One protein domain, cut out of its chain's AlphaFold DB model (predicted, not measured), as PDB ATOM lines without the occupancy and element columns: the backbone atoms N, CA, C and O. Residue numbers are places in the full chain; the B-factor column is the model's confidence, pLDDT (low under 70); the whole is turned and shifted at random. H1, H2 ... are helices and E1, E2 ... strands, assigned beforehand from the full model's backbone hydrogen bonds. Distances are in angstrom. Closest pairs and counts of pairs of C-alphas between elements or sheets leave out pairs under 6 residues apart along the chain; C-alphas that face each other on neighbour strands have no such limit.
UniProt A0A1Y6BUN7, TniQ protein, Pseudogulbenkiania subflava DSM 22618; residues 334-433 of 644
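This is residues 334 to 433 of the 644 residues of the protein "TniQ protein" of Pseudogulbenkiania subflava DSM 22618 (UniProt A0A1Y6BUN7). A small sheet of three strands, E1, E3 and E2, makes one end of a long, narrow model, and H2, with the long link after it, lies at the other end. H3 runs along the long axis between these ends, its last residues at the sheet; H4 also only grazes the sheet, and H1 is close to H4. The printed part has 100 residues, with four named helices and three named strands in the order H1, H2, H3, E1, H4, E2, E3; the sheet's order is E1, E3, E2, antiparallel throughout, and the class is mixed, helices and strands. The whole is only just compact, close to loose, with a radius of gyration of the C-alphas of 15.2 A, and only just a rod, with spans of 51 by 26 by 24 A.

H1, residues 334 to 340, is close to but not clearly touching H4, residues 399 to 405, about perpendicular at 74 degrees; their closest C-alphas are those of Thr 337 and Ala 399, 7.1 A apart. H2, residues 348 to 354, is apart from H1 and H4. H3, residues 366 to 377, is apart from H1, H2 and H4, and only grazes the sheet with its residues 373 to 377; its closest C-alphas to E2, residues 414 to 419, are those of Ser 377 and Phe 418, 6.2 A. E1, residues 386 to 390, is an edge strand, antiparallel to the inner strand E3, residues 423 to 432, with N 387 and O 431 at 2.7 A. H4 only grazes the sheet with its residues 401 to 405. E1, H4 and E2 form a split strand-helix-strand unit, two strands running the same way with E3 between them in the sheet; its crossover is right-handed. E2 and E3 are a hairpin, with N 428 and O 417 at 2.8 A. In H1 and H3 every O i to N i+4 pair is within hydrogen-bond range; H2 has 1 of 3 and H4 0 of 3, against 2 of 4 and 3 of 4 O i to N i+3 pairs.

H1 begins at C-alpha 334 (147.066, 140.154, 161.116) and is 9.7 A long; H2 is 11.0 A. H3 begins at C-alpha 366 (163.122, 139.540, 156.974) and is 16.4 A. E1 is 12.7 A, H4 10.8 A and E2 14.8 A. E3 is 23.6 A, bends by 68 degrees at residue 426 and ends at C-alpha 432 (151.383, 139.947, 185.662).

The C-alphas farthest apart are those of Lys 356 and Leu 384, 51.6 A. The printed part has no cut. The link from H2 to H3 is long, 11 residues, and that from E2 to E3 is tight. The mean pLDDT of the printed part is 78.2; residues 349 to 361, 384 to 385, 393 to 395, 409 to 412 and 433 are under 70.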
ATOM      1  N   ILE A 334     146.272 140.121 159.886       90.25
ATOM      2  CA  ILE A 334     147.066 140.154 161.116       90.25
ATOM      3  C   ILE A 334     148.446 140.720 160.830       90.25
ATOM      4  O   ILE A 334     148.877 141.618 161.546       90.25
ATOM      5  N   ILE A 335     149.079 140.326 159.724       92.00
ATOM      6  CA  ILE A 335     150.368 140.898 159.315       92.00
ATOM      7  C   ILE A 335     150.285 142.419 159.135       92.00
ATOM      8  O   ILE A 335     151.105 143.151 159.683       92.00
ATOM      9  N   LYS A 336     149.236 142.931 158.480       89.62
ATOM     10  CA  LYS A 336     148.980 144.383 158.381       89.62
ATOM     11  C   LYS A 336     148.763 145.057 159.730       89.62
ATOM     12  O   LYS A 336     148.987 146.255 159.874       89.62
ATOM     13  N   THR A 337     148.262 144.325 160.716       89.81
ATOM     14  CA  THR A 337     148.088 144.834 162.078       89.81
ATOM     15  C   THR A 337     149.418 144.870 162.824       89.81
ATOM     16  O   THR A 337     149.690 145.870 163.477       89.81
ATOM     17  N   LEU A 338     150.264 143.850 162.665       91.19
ATOM     18  CA  LEU A 338     151.626 143.822 163.207       91.19
ATOM     19  C   LEU A 338     152.495 144.944 162.621       91.19
ATOM     20  O   LEU A 338     153.193 145.613 163.372       91.19
ATOM     21  N   LEU A 339     152.386 145.201 161.312       90.62
ATOM     22  CA  LEU A 339     153.067 146.314 160.636       90.62
ATOM     23  C   LEU A 339     152.607 147.680 161.166       90.62
ATOM     24  O   LEU A 339     153.428 148.533 161.477       90.62
ATOM     25  N   ARG A 340     151.291 147.885 161.338       88.75
ATOM     26  CA  ARG A 340     150.738 149.127 161.924       88.75
ATOM     27  C   ARG A 340     151.162 149.366 163.373       88.75
ATOM     28  O   ARG A 340     151.100 150.499 163.829       88.75
ATOM     29  N   LYS A 341     151.498 148.298 164.096       87.44
ATOM     30  CA  LYS A 341     151.986 148.338 165.478       87.44
ATOM     31  C   LYS A 341     153.513 148.350 165.560       87.44
ATOM     32  O   LYS A 341     154.031 148.228 166.657       87.44
ATOM     33  N   GLU A 342     154.207 148.436 164.423       89.44
ATOM     34  CA  GLU A 342     155.674 148.460 164.338       89.44
ATOM     35  C   GLU A 342     156.362 147.203 164.915       89.44
ATOM     36  O   GLU A 342     157.566 147.190 165.152       89.44
ATOM     37  N   ILE A 343     155.614 146.105 165.087       89.81
ATOM     38  CA  ILE A 343     156.157 144.795 165.493       89.81
ATOM     39  C   ILE A 343     156.932 144.166 164.326       89.81
ATOM     40  O   ILE A 343     157.955 143.512 164.518       89.81
ATOM     41  N   LEU A 344     156.421 144.355 163.109       92.19
ATOM     42  CA  LEU A 344     157.101 144.042 161.854       92.19
ATOM     43  C   LEU A 344     157.359 145.348 161.104       92.19
ATOM     44  O   LEU A 344     156.602 146.308 161.263       92.19
ATOM     45  N   THR A 345     158.368 145.365 160.237       90.81
ATOM     46  CA  THR A 345     158.705 146.537 159.417       90.81
ATOM     47  C   THR A 345     158.675 146.201 157.930       90.81
ATOM     48  O   THR A 345     158.917 145.066 157.513       90.81
ATOM     49  N   TYR A 346     158.348 147.191 157.102       89.00
ATOM     50  CA  TYR A 346     158.505 147.065 155.654       89.00
ATOM     51  C   TYR A 346     159.995 147.071 155.279       89.00
ATOM     52  O   TYR A 346     160.815 147.647 155.991       89.00
ATOM     53  N   SER A 347     160.343 146.442 154.153       83.88
ATOM     54  CA  SER A 347     161.688 146.587 153.578       83.88
ATOM     55  C   SER A 347     161.913 148.020 153.072       83.88
ATOM     56  O   SER A 347     160.970 148.654 152.591       83.88
ATOM     57  N   ALA A 348     163.156 148.510 153.124       70.38
ATOM     58  CA  ALA A 348     163.543 149.853 152.676       70.38
ATOM     59  C   ALA A 348     163.133 150.143 151.213       70.38
ATOM     60  O   ALA A 348     162.725 151.257 150.881       70.38
ATOM     61  N   ASP A 349     163.128 149.120 150.350       62.97
ATOM     62  CA  ASP A 349     162.689 149.231 148.949       62.97
ATOM     63  C   ASP A 349     161.192 149.558 148.794       62.97
ATOM     64  O   ASP A 349     160.741 150.056 147.756       62.97
ATOM     65  N   ASN A 350     160.400 149.293 149.832       60.00
ATOM     66  CA  ASN A 350     158.948 149.424 149.811       60.00
ATOM     67  C   ASN A 350     158.479 150.850 150.163       60.00
ATOM     68  O   ASN A 350     157.433 151.300 149.679       60.00
ATOM     69  N   GLU A 351     159.288 151.614 150.908       49.31
ATOM     70  CA  GLU A 351     159.024 153.030 151.217       49.31
ATOM     71  C   GLU A 351     159.025 153.910 149.949       49.31
ATOM     72  O   GLU A 351     158.243 154.860 149.821       49.31
ATOM     73  N   LEU A 352     159.836 153.552 148.947       43.03
ATOM     74  CA  LEU A 352     159.857 154.188 147.623       43.03
ATOM     75  C   LEU A 352     158.661 153.786 146.735       43.03
ATOM     76  O   LEU A 352     158.242 154.575 145.881       43.03
ATOM     77  N   ALA A 353     158.097 152.589 146.927       46.28
ATOM     78  CA  ALA A 353     157.001 152.048 146.118       46.28
ATOM     79  C   ALA A 353     155.618 152.579 146.542       46.28
ATOM     80  O   ALA A 353     154.796 152.891 145.671       46.28
ATOM     81  N   GLN A 354     155.378 152.789 147.845       47.75
ATOM     82  CA  GLN A 354     154.143 153.425 148.342       47.75
ATOM     83  C   GLN A 354     153.929 154.830 147.757       47.75
ATOM     84  O   GLN A 354     152.799 155.205 147.442       47.75
ATOM     85  N   ARG A 355     155.013 155.580 147.510       45.38
ATOM     86  CA  ARG A 355     154.956 156.905 146.865       45.38
ATOM     87  C   ARG A 355     154.496 156.861 145.399       45.38
ATOM     88  O   ARG A 355     154.075 157.892 144.882       45.38
ATOM     89  N   LYS A 356     154.550 155.702 144.723       40.66
ATOM     90  CA  LYS A 356     154.286 155.565 143.276       40.66
ATOM     91  C   LYS A 356     152.990 154.822 142.902       40.66
ATOM     92  O   LYS A 356     152.713 154.727 141.712       40.66
ATOM     93  N   ARG A 357     152.181 154.333 143.863       40.41
ATOM     94  CA  ARG A 357     150.910 153.591 143.613       40.41
ATOM     95  C   ARG A 357     151.038 152.499 142.530       40.41
ATOM     96  O   ARG A 357     150.202 152.390 141.636       40.41
ATOM     97  N   ILE A 358     152.101 151.704 142.588       42.78
ATOM     98  CA  ILE A 358     152.279 150.541 141.709       42.78
ATOM     99  C   ILE A 358     151.731 149.320 142.459       42.78
ATOM    100  O   ILE A 358     152.073 149.144 143.626       42.78
ATOM    101  N   ASP A 359     150.903 148.493 141.807       45.38
ATOM    102  CA  ASP A 359     150.453 147.175 142.297       45.38
ATOM    103  C   ASP A 359     151.665 146.231 142.466       45.38
ATOM    104  O   ASP A 359     151.911 145.356 141.637       45.38
ATOM    105  N   LYS A 360     152.480 146.433 143.504       53.94
ATOM    106  CA  LYS A 360     153.550 145.514 143.905       53.94
ATOM    107  C   LYS A 360     153.155 144.811 145.198       53.94
ATOM    108  O   LYS A 360     152.558 145.424 146.083       53.94
ATOM    109  N   GLN A 361     153.482 143.520 145.288       63.06
ATOM    110  CA  GLN A 361     153.340 142.746 146.520       63.06
ATOM    111  C   GLN A 361     154.045 143.469 147.670       63.06
ATOM    112  O   GLN A 361     155.173 143.938 147.533       63.06
ATOM    113  N   GLU A 362     153.362 143.570 148.808       74.81
ATOM    114  CA  GLU A 362     153.926 144.154 150.018       74.81
ATOM    115  C   GLU A 362     155.056 143.246 150.537       74.81
ATOM    116  O   GLU A 362     154.800 142.126 150.985       74.81
ATOM    117  N   VAL A 363     156.301 143.726 150.462       84.25
ATOM    118  CA  VAL A 363     157.499 143.038 150.958       84.25
ATOM    119  C   VAL A 363     157.868 143.536 152.361       84.25
ATOM    120  O   VAL A 363     157.928 144.743 152.623       84.25
ATOM    121  N   ILE A 364     158.107 142.593 153.265       89.31
ATOM    122  CA  ILE A 364     158.396 142.775 154.689       89.31
ATOM    123  C   ILE A 364     159.887 142.540 154.922       89.31
ATOM    124  O   ILE A 364     160.490 141.680 154.283       89.31
ATOM    125  N   ASP A 365     160.490 143.299 155.830       89.62
ATOM    126  CA  ASP A 365     161.882 143.100 156.225       89.62
ATOM    127  C   ASP A 365     162.048 141.760 156.962       89.62
ATOM    128  O   ASP A 365     161.464 141.545 158.031       89.62
ATOM    129  N   GLY A 366     162.860 140.859 156.402       88.88
ATOM    130  CA  GLY A 366     163.122 139.540 156.974       88.88
ATOM    131  C   GLY A 366     163.775 139.603 158.358       88.88
ATOM    132  O   GLY A 366     163.484 138.757 159.207       88.88
ATOM    133  N   LYS A 367     164.566 140.649 158.642       88.62
ATOM    134  CA  LYS A 367     165.197 140.850 159.958       88.62
ATOM    135  C   LYS A 367     164.165 141.159 161.039       88.62
ATOM    136  O   LYS A 367     164.284 140.679 162.167       88.62
ATOM    137  N   SER A 368     163.122 141.928 160.719       91.38
ATOM    138  CA  SER A 368     162.008 142.178 161.646       91.38
ATOM    139  C   SER A 368     161.266 140.894 162.033       91.38
ATOM    140  O   SER A 368     160.983 140.680 163.213       91.38
ATOM    141  N   LEU A 369     161.044 139.989 161.072       92.19
ATOM    142  CA  LEU A 369     160.407 138.696 161.326       92.19
ATOM    143  C   LEU A 369     161.286 137.784 162.188       92.19
ATOM    144  O   LEU A 369     160.788 137.191 163.144       92.19
ATOM    145  N   ALA A 370     162.582 137.695 161.887       89.56
ATOM    146  CA  ALA A 370     163.516 136.889 162.668       89.56
ATOM    147  C   ALA A 370     163.627 137.374 164.120       89.56
ATOM    148  O   ALA A 370     163.570 136.561 165.040       89.56
ATOM    149  N   ARG A 371     163.693 138.696 164.347       88.62
ATOM    150  CA  ARG A 371     163.673 139.277 165.703       88.62
ATOM    151  C   ARG A 371     162.409 138.894 166.467       88.62
ATOM    152  O   ARG A 371     162.500 138.504 167.626       88.62
ATOM    153  N   LEU A 372     161.241 138.966 165.825       90.62
ATOM    154  CA  LEU A 372     159.986 138.537 166.443       90.62
ATOM    155  C   LEU A 372     160.029 137.050 166.806       90.62
ATOM    156  O   LEU A 372     159.762 136.703 167.951       90.62
ATOM    157  N   LEU A 373     160.393 136.173 165.868       90.31
ATOM    158  CA  LEU A 373     160.465 134.729 166.114       90.31
ATOM    159  C   LEU A 373     161.462 134.382 167.225       90.31
ATOM    160  O   LEU A 373     161.157 133.539 168.067       90.31
ATOM    161  N   HIS A 374     162.604 135.067 167.274       86.94
ATOM    162  CA  HIS A 374     163.596 134.898 168.330       86.94
ATOM    163  C   HIS A 374     163.017 135.254 169.707       86.94
ATOM    164  O   HIS A 374     163.084 134.434 170.622       86.94
ATOM    165  N   ARG A 375     162.355 136.415 169.835       87.00
ATOM    166  CA  ARG A 375     161.664 136.826 171.076       87.00
ATOM    167  C   ARG A 375     160.601 135.813 171.501       87.00
ATOM    168  O   ARG A 375     160.520 135.452 172.669       87.00
ATOM    169  N   LEU A 376     159.815 135.306 170.550       89.12
ATOM    170  CA  LEU A 376     158.793 134.287 170.814       89.12
ATOM    171  C   LEU A 376     159.387 132.934 171.220       89.12
ATOM    172  O   LEU A 376     158.758 132.188 171.959       89.12
ATOM    173  N   SER A 377     160.592 132.609 170.760       87.12
ATOM    174  CA  SER A 377     161.253 131.333 171.063       87.12
ATOM    175  C   SER A 377     161.954 131.327 172.425       87.12
ATOM    176  O   SER A 377     162.411 130.274 172.871       87.12
ATOM    177  N   ASN A 378     162.029 132.475 173.107       85.62
ATOM    178  CA  ASN A 378     162.616 132.598 174.435       85.62
ATOM    179  C   ASN A 378     161.595 132.244 175.533       85.62
ATOM    180  O   ASN A 378     160.930 133.111 176.111       85.62
ATOM    181  N   ILE A 379     161.443 130.943 175.790       86.12
ATOM    182  CA  ILE A 379     160.504 130.419 176.786       86.12
ATOM    183  C   ILE A 379     161.040 130.670 178.199       86.12
ATOM    184  O   ILE A 379     162.156 130.283 178.535       86.12
ATOM    185  N   ASN A 380     160.208 131.278 179.039       83.00
ATOM    186  CA  ASN A 380     160.519 131.634 180.416       83.00
ATOM    187  C   ASN A 380     159.479 131.060 181.386       83.00
ATOM    188  O   ASN A 380     158.324 130.824 181.024       83.00
ATOM    189  N   GLU A 381     159.864 130.898 182.653       77.50
ATOM    190  CA  GLU A 381     158.927 130.480 183.697       77.50
ATOM    191  C   GLU A 381     157.796 131.509 183.896       77.50
ATOM    192  O   GLU A 381     158.043 132.729 183.875       77.50
ATOM    193  N   PRO A 382     156.551 131.038 184.121       75.50
ATOM    194  CA  PRO A 382     155.410 131.909 184.355       75.50
ATOM    195  C   PRO A 382     155.622 132.761 185.609       75.50
ATOM    196  O   PRO A 382     156.176 132.316 186.611       75.50
ATOM    197  N   VAL A 383     155.146 134.004 185.568       70.19
ATOM    198  CA  VAL A 383     155.201 134.903 186.724       70.19
ATOM    199  C   VAL A 383     154.200 134.425 187.782       70.19
ATOM    200  O   VAL A 383     153.041 134.141 187.468       70.19
ATOM    201  N   LEU A 384     154.630 134.367 189.047       61.47
ATOM    202  CA  LEU A 384     153.741 134.147 190.193       61.47
ATOM    203  C   LEU A 384     152.606 135.184 190.165       61.47
ATOM    204  O   LEU A 384     152.858 136.384 190.108       61.47
ATOM    205  N   ASN A 385     151.352 134.721 190.198       63.91
ATOM    206  CA  ASN A 385     150.142 135.547 190.075       63.91
ATOM    207  C   ASN A 385     149.944 136.253 188.716       63.91
ATOM    208  O   ASN A 385     149.253 137.271 188.648       63.91
ATOM    209  N   GLY A 386     150.492 135.713 187.625       70.56
ATOM    210  CA  GLY A 386     150.201 136.170 186.265       70.56
ATOM    211  C   GLY A 386     148.955 135.532 185.640       70.56
ATOM    212  O   GLY A 386     148.605 134.384 185.910       70.56
ATOM    213  N   LYS A 387     148.291 136.281 184.759       78.25
ATOM    214  CA  LYS A 387     147.236 135.804 183.867       78.25
ATOM    215  C   LYS A 387     147.849 135.200 182.609       78.25
ATOM    216  O   LYS A 387     148.626 135.855 181.914       78.25
ATOM    217  N   ILE A 388     147.444 133.976 182.285       82.75
ATOM    218  CA  ILE A 388     147.833 133.313 181.038       82.75
ATOM    219  C   ILE A 388     146.915 133.790 179.908       82.75
ATOM    220  O   ILE A 388     145.688 133.734 180.013       82.75
ATOM    221  N   VAL A 389     147.514 134.251 178.815       83.69
ATOM    222  CA  VAL A 389     146.830 134.663 177.590       83.69
ATOM    223  C   VAL A 389     147.253 133.738 176.459       83.69
ATOM    224  O   VAL A 389     148.409 133.739 176.046       83.69
ATOM    225  N   GLN A 390     146.296 132.967 175.947       85.44
ATOM    226  CA  GLN A 390     146.497 132.091 174.796       85.44
ATOM    227  C   GLN A 390     146.151 132.817 173.492       85.44
ATOM    228  O   GLN A 390     145.143 133.536 173.399       85.44
ATOM    229  N   PHE A 391     146.989 132.613 172.483       86.25
ATOM    230  CA  PHE A 391     146.817 133.101 171.118       86.25
ATOM    231  C   PHE A 391     146.283 131.969 170.246       86.25
ATOM    232  O   PHE A 391     146.854 131.654 169.221       86.25
ATOM    233  N   ASP A 392     145.182 131.336 170.638       81.00
ATOM    234  CA  ASP A 392     144.524 130.359 169.775       81.00
ATOM    235  C   ASP A 392     143.964 131.017 168.494       81.00
ATOM    236  O   ASP A 392     143.943 132.243 168.348       81.00
ATOM    237  N   HIS A 393     143.468 130.205 167.553       67.88
ATOM    238  CA  HIS A 393     142.936 130.688 166.269       67.88
ATOM    239  C   HIS A 393     141.860 131.779 166.420       67.88
ATOM    240  O   HIS A 393     141.747 132.644 165.561       67.88
ATOM    241  N   TYR A 394     141.081 131.764 167.507       63.22
ATOM    242  CA  TYR A 394     140.092 132.806 167.798       63.22
ATOM    243  C   TYR A 394     140.709 134.023 168.493       63.22
ATOM    244  O   TYR A 394     140.214 135.138 168.356       63.22
ATOM    245  N   GLY A 395     141.766 133.819 169.274       62.66
ATOM    246  CA  GLY A 395     142.441 134.830 170.069       62.66
ATOM    247  C   GLY A 395     143.310 135.798 169.277       62.66
ATOM    248  O   GLY A 395     143.375 136.978 169.624       62.66
ATOM    249  N   ILE A 396     143.960 135.325 168.219       76.38
ATOM    250  CA  ILE A 396     144.910 136.131 167.434       76.38
ATOM    251  C   ILE A 396     144.232 137.307 166.725       76.38
ATOM    252  O   ILE A 396     144.840 138.367 166.574       76.38
ATOM    253  N   ASP A 397     142.961 137.162 166.348       74.25
ATOM    254  CA  ASP A 397     142.221 138.192 165.612       74.25
ATOM    255  C   ASP A 397     141.913 139.447 166.447       74.25
ATOM    256  O   ASP A 397     141.567 140.506 165.913       74.25
ATOM    257  N   TYR A 398     142.069 139.380 167.771       75.06
ATOM    258  CA  TYR A 398     141.853 140.527 168.644       75.06
ATOM    259  C   TYR A 398     143.071 141.455 168.630       75.06
ATOM    260  O   TYR A 398     144.055 141.219 169.328       75.06
ATOM    261  N   ALA A 399     142.959 142.591 167.935       72.12
ATOM    262  CA  ALA A 399     144.034 143.586 167.819       72.12
ATOM    263  C   ALA A 399     144.654 144.030 169.162       72.12
ATOM    264  O   ALA A 399     145.840 144.334 169.198       72.12
ATOM    265  N   ARG A 400     143.878 144.034 170.259       76.12
ATOM    266  CA  ARG A 400     144.372 144.340 171.617       76.12
ATOM    267  C   ARG A 400     145.252 143.245 172.224       76.12
ATOM    268  O   ARG A 400     146.054 143.536 173.096       76.12
ATOM    269  N   ARG A 401     145.085 141.979 171.822       81.75
ATOM    270  CA  ARG A 401     145.968 140.892 172.275       81.75
ATOM    271  C   ARG A 401     147.333 140.989 171.608       81.75
ATOM    272  O   ARG A 401     148.325 140.722 172.264       81.75
ATOM    273  N   LEU A 402     147.384 141.428 170.350       84.81
ATOM    274  CA  LEU A 402     148.643 141.643 169.630       84.81
ATOM    275  C   LEU A 402     149.523 142.727 170.276       84.81
ATOM    276  O   LEU A 402     150.732 142.675 170.104       84.81
ATOM    277  N   ASP A 403     148.945 143.658 171.048       83.69
ATOM    278  CA  ASP A 403     149.717 144.640 171.830       83.69
ATOM    279  C   ASP A 403     150.650 143.969 172.842       83.69
ATOM    280  O   ASP A 403     151.740 144.463 173.091       83.69
ATOM    281  N   LEU A 404     150.284 142.786 173.348       84.56
ATOM    282  CA  LEU A 404     151.118 142.032 174.287       84.56
ATOM    283  C   LEU A 404     152.446 141.568 173.672       84.56
ATOM    284  O   LEU A 404     153.340 141.185 174.416       84.56
ATOM    285  N   LEU A 405     152.570 141.573 172.339       86.62
ATOM    286  CA  LEU A 405     153.817 141.247 171.641       86.62
ATOM    287  C   LEU A 405     154.844 142.388 171.708       86.62
ATOM    288  O   LEU A 405     156.031 142.148 171.482       86.62
ATOM    289  N   LEU A 406     154.405 143.620 171.984       83.31
ATOM    290  CA  LEU A 406     155.302 144.755 172.215       83.31
ATOM    291  C   LEU A 406     155.993 144.598 173.570       83.31
ATOM    292  O   LEU A 406     157.215 144.653 173.621       83.31
ATOM    293  N   ASP A 407     155.220 144.244 174.599       78.88
ATOM    294  CA  ASP A 407     155.651 144.134 176.001       78.88
ATOM    295  C   ASP A 407     156.535 142.901 176.316       78.88
ATOM    296  O   ASP A 407     156.902 142.682 177.473       78.88
ATOM    297  N   ILE A 408     156.827 142.036 175.334       78.62
ATOM    298  CA  ILE A 408     157.745 140.898 175.528       78.62
ATOM    299  C   ILE A 408     159.151 141.470 175.792       78.62
ATOM    300  O   ILE A 408     159.576 142.381 175.095       78.62
ATOM    301  N   ASP A 409     159.870 140.961 176.791       62.44
ATOM    302  CA  ASP A 409     161.199 141.440 177.240       62.44
ATOM    303  C   ASP A 409     161.209 142.720 178.112       62.44
ATOM    304  O   ASP A 409     162.203 142.986 178.790       62.44
ATOM    305  N   GLU A 410     160.101 143.463 178.218       56.03
ATOM    306  CA  GLU A 410     159.972 144.619 179.122       56.03
ATOM    307  C   GLU A 410     159.300 144.222 180.445       56.03
ATOM    308  O   GLU A 410     158.092 144.358 180.569       56.03
ATOM    309  N   GLN A 411     160.064 143.706 181.423       56.12
ATOM    310  CA  GLN A 411     159.743 143.476 182.861       56.12
ATOM    311  C   GLN A 411     158.395 142.817 183.271       56.12
ATOM    312  O   GLN A 411     158.243 142.439 184.435       56.12
ATOM    313  N   TYR A 412     157.448 142.587 182.362       66.81
ATOM    314  CA  TYR A 412     156.067 142.242 182.663       66.81
ATOM    315  C   TYR A 412     155.601 141.028 181.847       66.81
ATOM    316  O   TYR A 412     155.256 140.020 182.452       66.81
ATOM    317  N   THR A 413     155.621 141.028 180.509       80.81
ATOM    318  CA  THR A 413     155.054 139.904 179.730       80.81
ATOM    319  C   THR A 413     156.104 138.841 179.383       80.81
ATOM    320  O   THR A 413     157.104 139.137 178.734       80.81
ATOM    321  N   ARG A 414     155.874 137.580 179.779       85.06
ATOM    322  CA  ARG A 414     156.772 136.439 179.493       85.06
ATOM    323  C   ARG A 414     156.147 135.442 178.527       85.06
ATOM    324  O   ARG A 414     154.955 135.157 178.630       85.06
ATOM    325  N   VAL A 415     156.950 134.854 177.646       88.25
ATOM    326  CA  VAL A 415     156.511 133.737 176.799       88.25
ATOM    327  C   VAL A 415     156.582 132.435 177.594       88.25
ATOM    328  O   VAL A 415     157.651 132.061 178.058       88.25
ATOM    329  N   ILE A 416     155.447 131.752 177.759       88.12
ATOM    330  CA  ILE A 416     155.363 130.458 178.462       88.12
ATOM    331  C   ILE A 416     155.469 129.295 177.474       88.12
ATOM    332  O   ILE A 416     156.024 128.248 177.788       88.12
ATOM    333  N   ALA A 417     154.881 129.453 176.290       87.56
ATOM    334  CA  ALA A 417     154.887 128.424 175.266       87.56
ATOM    335  C   ALA A 417     154.848 129.067 173.887       87.56
ATOM    336  O   ALA A 417     154.093 130.015 173.664       87.56
ATOM    337  N   PHE A 418     155.642 128.530 172.973       89.62
ATOM    338  CA  PHE A 418     155.619 128.856 171.558       89.62
ATOM    339  C   PHE A 418     156.226 127.687 170.784       89.62
ATOM    340  O   PHE A 418     157.294 127.194 171.141       89.62
ATOM    341  N   ASN A 419     155.543 127.244 169.734       87.94
ATOM    342  CA  ASN A 419     156.024 126.230 168.811       87.94
ATOM    343  C   ASN A 419     156.186 126.847 167.408       87.94
ATOM    344  O   ASN A 419     155.180 127.144 166.751       87.94
ATOM    345  N   PRO A 420     157.423 126.988 166.897       87.69
ATOM    346  CA  PRO A 420     157.684 127.496 165.548       87.69
ATOM    347  C   PRO A 420     157.007 126.700 164.420       87.69
ATOM    348  O   PRO A 420     156.803 127.241 163.334       87.69
ATOM    349  N   VAL A 421     156.655 125.430 164.649       89.62
ATOM    350  CA  VAL A 421     155.921 124.593 163.681       89.62
ATOM    351  C   VAL A 421     154.462 125.043 163.532       89.62
ATOM    352  O   VAL A 421     153.933 125.122 162.419       89.62
ATOM    353  N   ASP A 422     153.825 125.394 164.648       87.88
ATOM    354  CA  ASP A 422     152.418 125.800 164.702       87.88
ATOM    355  C   ASP A 422     152.229 127.308 164.477       87.88
ATOM    356  O   ASP A 422     151.144 127.740 164.082       87.88
ATOM    357  N   GLY A 423     153.275 128.110 164.695       90.56
ATOM    358  CA  GLY A 423     153.258 129.569 164.567       90.56
ATOM    359  C   GLY A 423     152.581 130.264 165.754       90.56
ATOM    360  O   GLY A 423     152.468 129.703 166.845       90.56
ATOM    361  N   LEU A 424     152.097 131.493 165.543       91.12
ATOM    362  CA  LEU A 424     151.411 132.290 166.571       91.12
ATOM    363  C   LEU A 424     150.230 131.571 167.257       91.12
ATOM    364  O   LEU A 424     150.052 131.816 168.447       91.12
ATOM    365  N   PRO A 425     149.470 130.667 166.601       90.75
ATOM    366  CA  PRO A 425     148.423 129.861 167.236       90.75
ATOM    367  C   PRO A 425     148.844 129.054 168.468       90.75
ATOM    368  O   PRO A 425     147.994 128.685 169.277       90.75
ATOM    369  N   SER A 426     150.138 128.759 168.605       89.94
ATOM    370  CA  SER A 426     150.698 128.045 169.759       89.94
ATOM    371  C   SER A 426     151.162 128.962 170.892       89.94
ATOM    372  O   SER A 426     151.523 128.478 171.966       89.94
ATOM    373  N   LEU A 427     151.173 130.279 170.670       91.31
ATOM    374  CA  LEU A 427     151.740 131.234 171.609       91.31
ATOM    375  C   LEU A 427     150.885 131.339 172.876       91.31
ATOM    376  O   LEU A 427     149.674 131.580 172.836       91.31
ATOM    377  N   SER A 428     151.543 131.221 174.023       89.19
ATOM    378  CA  SER A 428     150.971 131.506 175.334       89.19
ATOM    379  C   SER A 428     151.859 132.487 176.082       89.19
ATOM    380  O   SER A 428     153.044 132.229 176.291       89.19
ATOM    381  N   LEU A 429     151.272 133.603 176.508       88.88
ATOM    382  CA  LEU A 429     151.953 134.650 177.264       88.88
ATOM    383  C   LEU A 429     151.474 134.667 178.717       88.88
ATOM    384  O   LEU A 429     150.291 134.465 178.989       88.88
ATOM    385  N   CYS A 430     152.377 134.948 179.650       84.94
ATOM    386  CA  CYS A 430     152.064 135.286 181.033       84.94
ATOM    387  C   CYS A 430     152.120 136.801 181.189       84.94
ATOM    388  O   CYS A 430     153.183 137.385 180.985       84.94
ATOM    389  N   LYS A 431     151.015 137.430 181.589       81.00
ATOM    390  CA  LYS A 431     150.992 138.843 181.975       81.00
ATOM    391  C   LYS A 431     150.779 138.969 183.488       81.00
ATOM    392  O   LYS A 431     149.801 138.411 183.980       81.00
ATOM    393  N   PRO A 432     151.600 139.712 184.243       70.50
ATOM    394  CA  PRO A 432     151.383 139.947 185.662       70.50
ATOM    395  C   PRO A 432     150.082 140.720 185.879       70.50
ATOM    396  O   PRO A 432     149.771 141.675 185.160       70.50
ATOM    397  N   LEU A 433     149.315 140.307 186.884       64.44
ATOM    398  CA  LEU A 433     148.206 141.101 187.402       64.44
ATOM    399  C   LEU A 433     148.827 142.273 188.174       64.44
ATOM    400  O   LEU A 433     149.449 142.021 189.193       64.44
TER     401      LEU A 433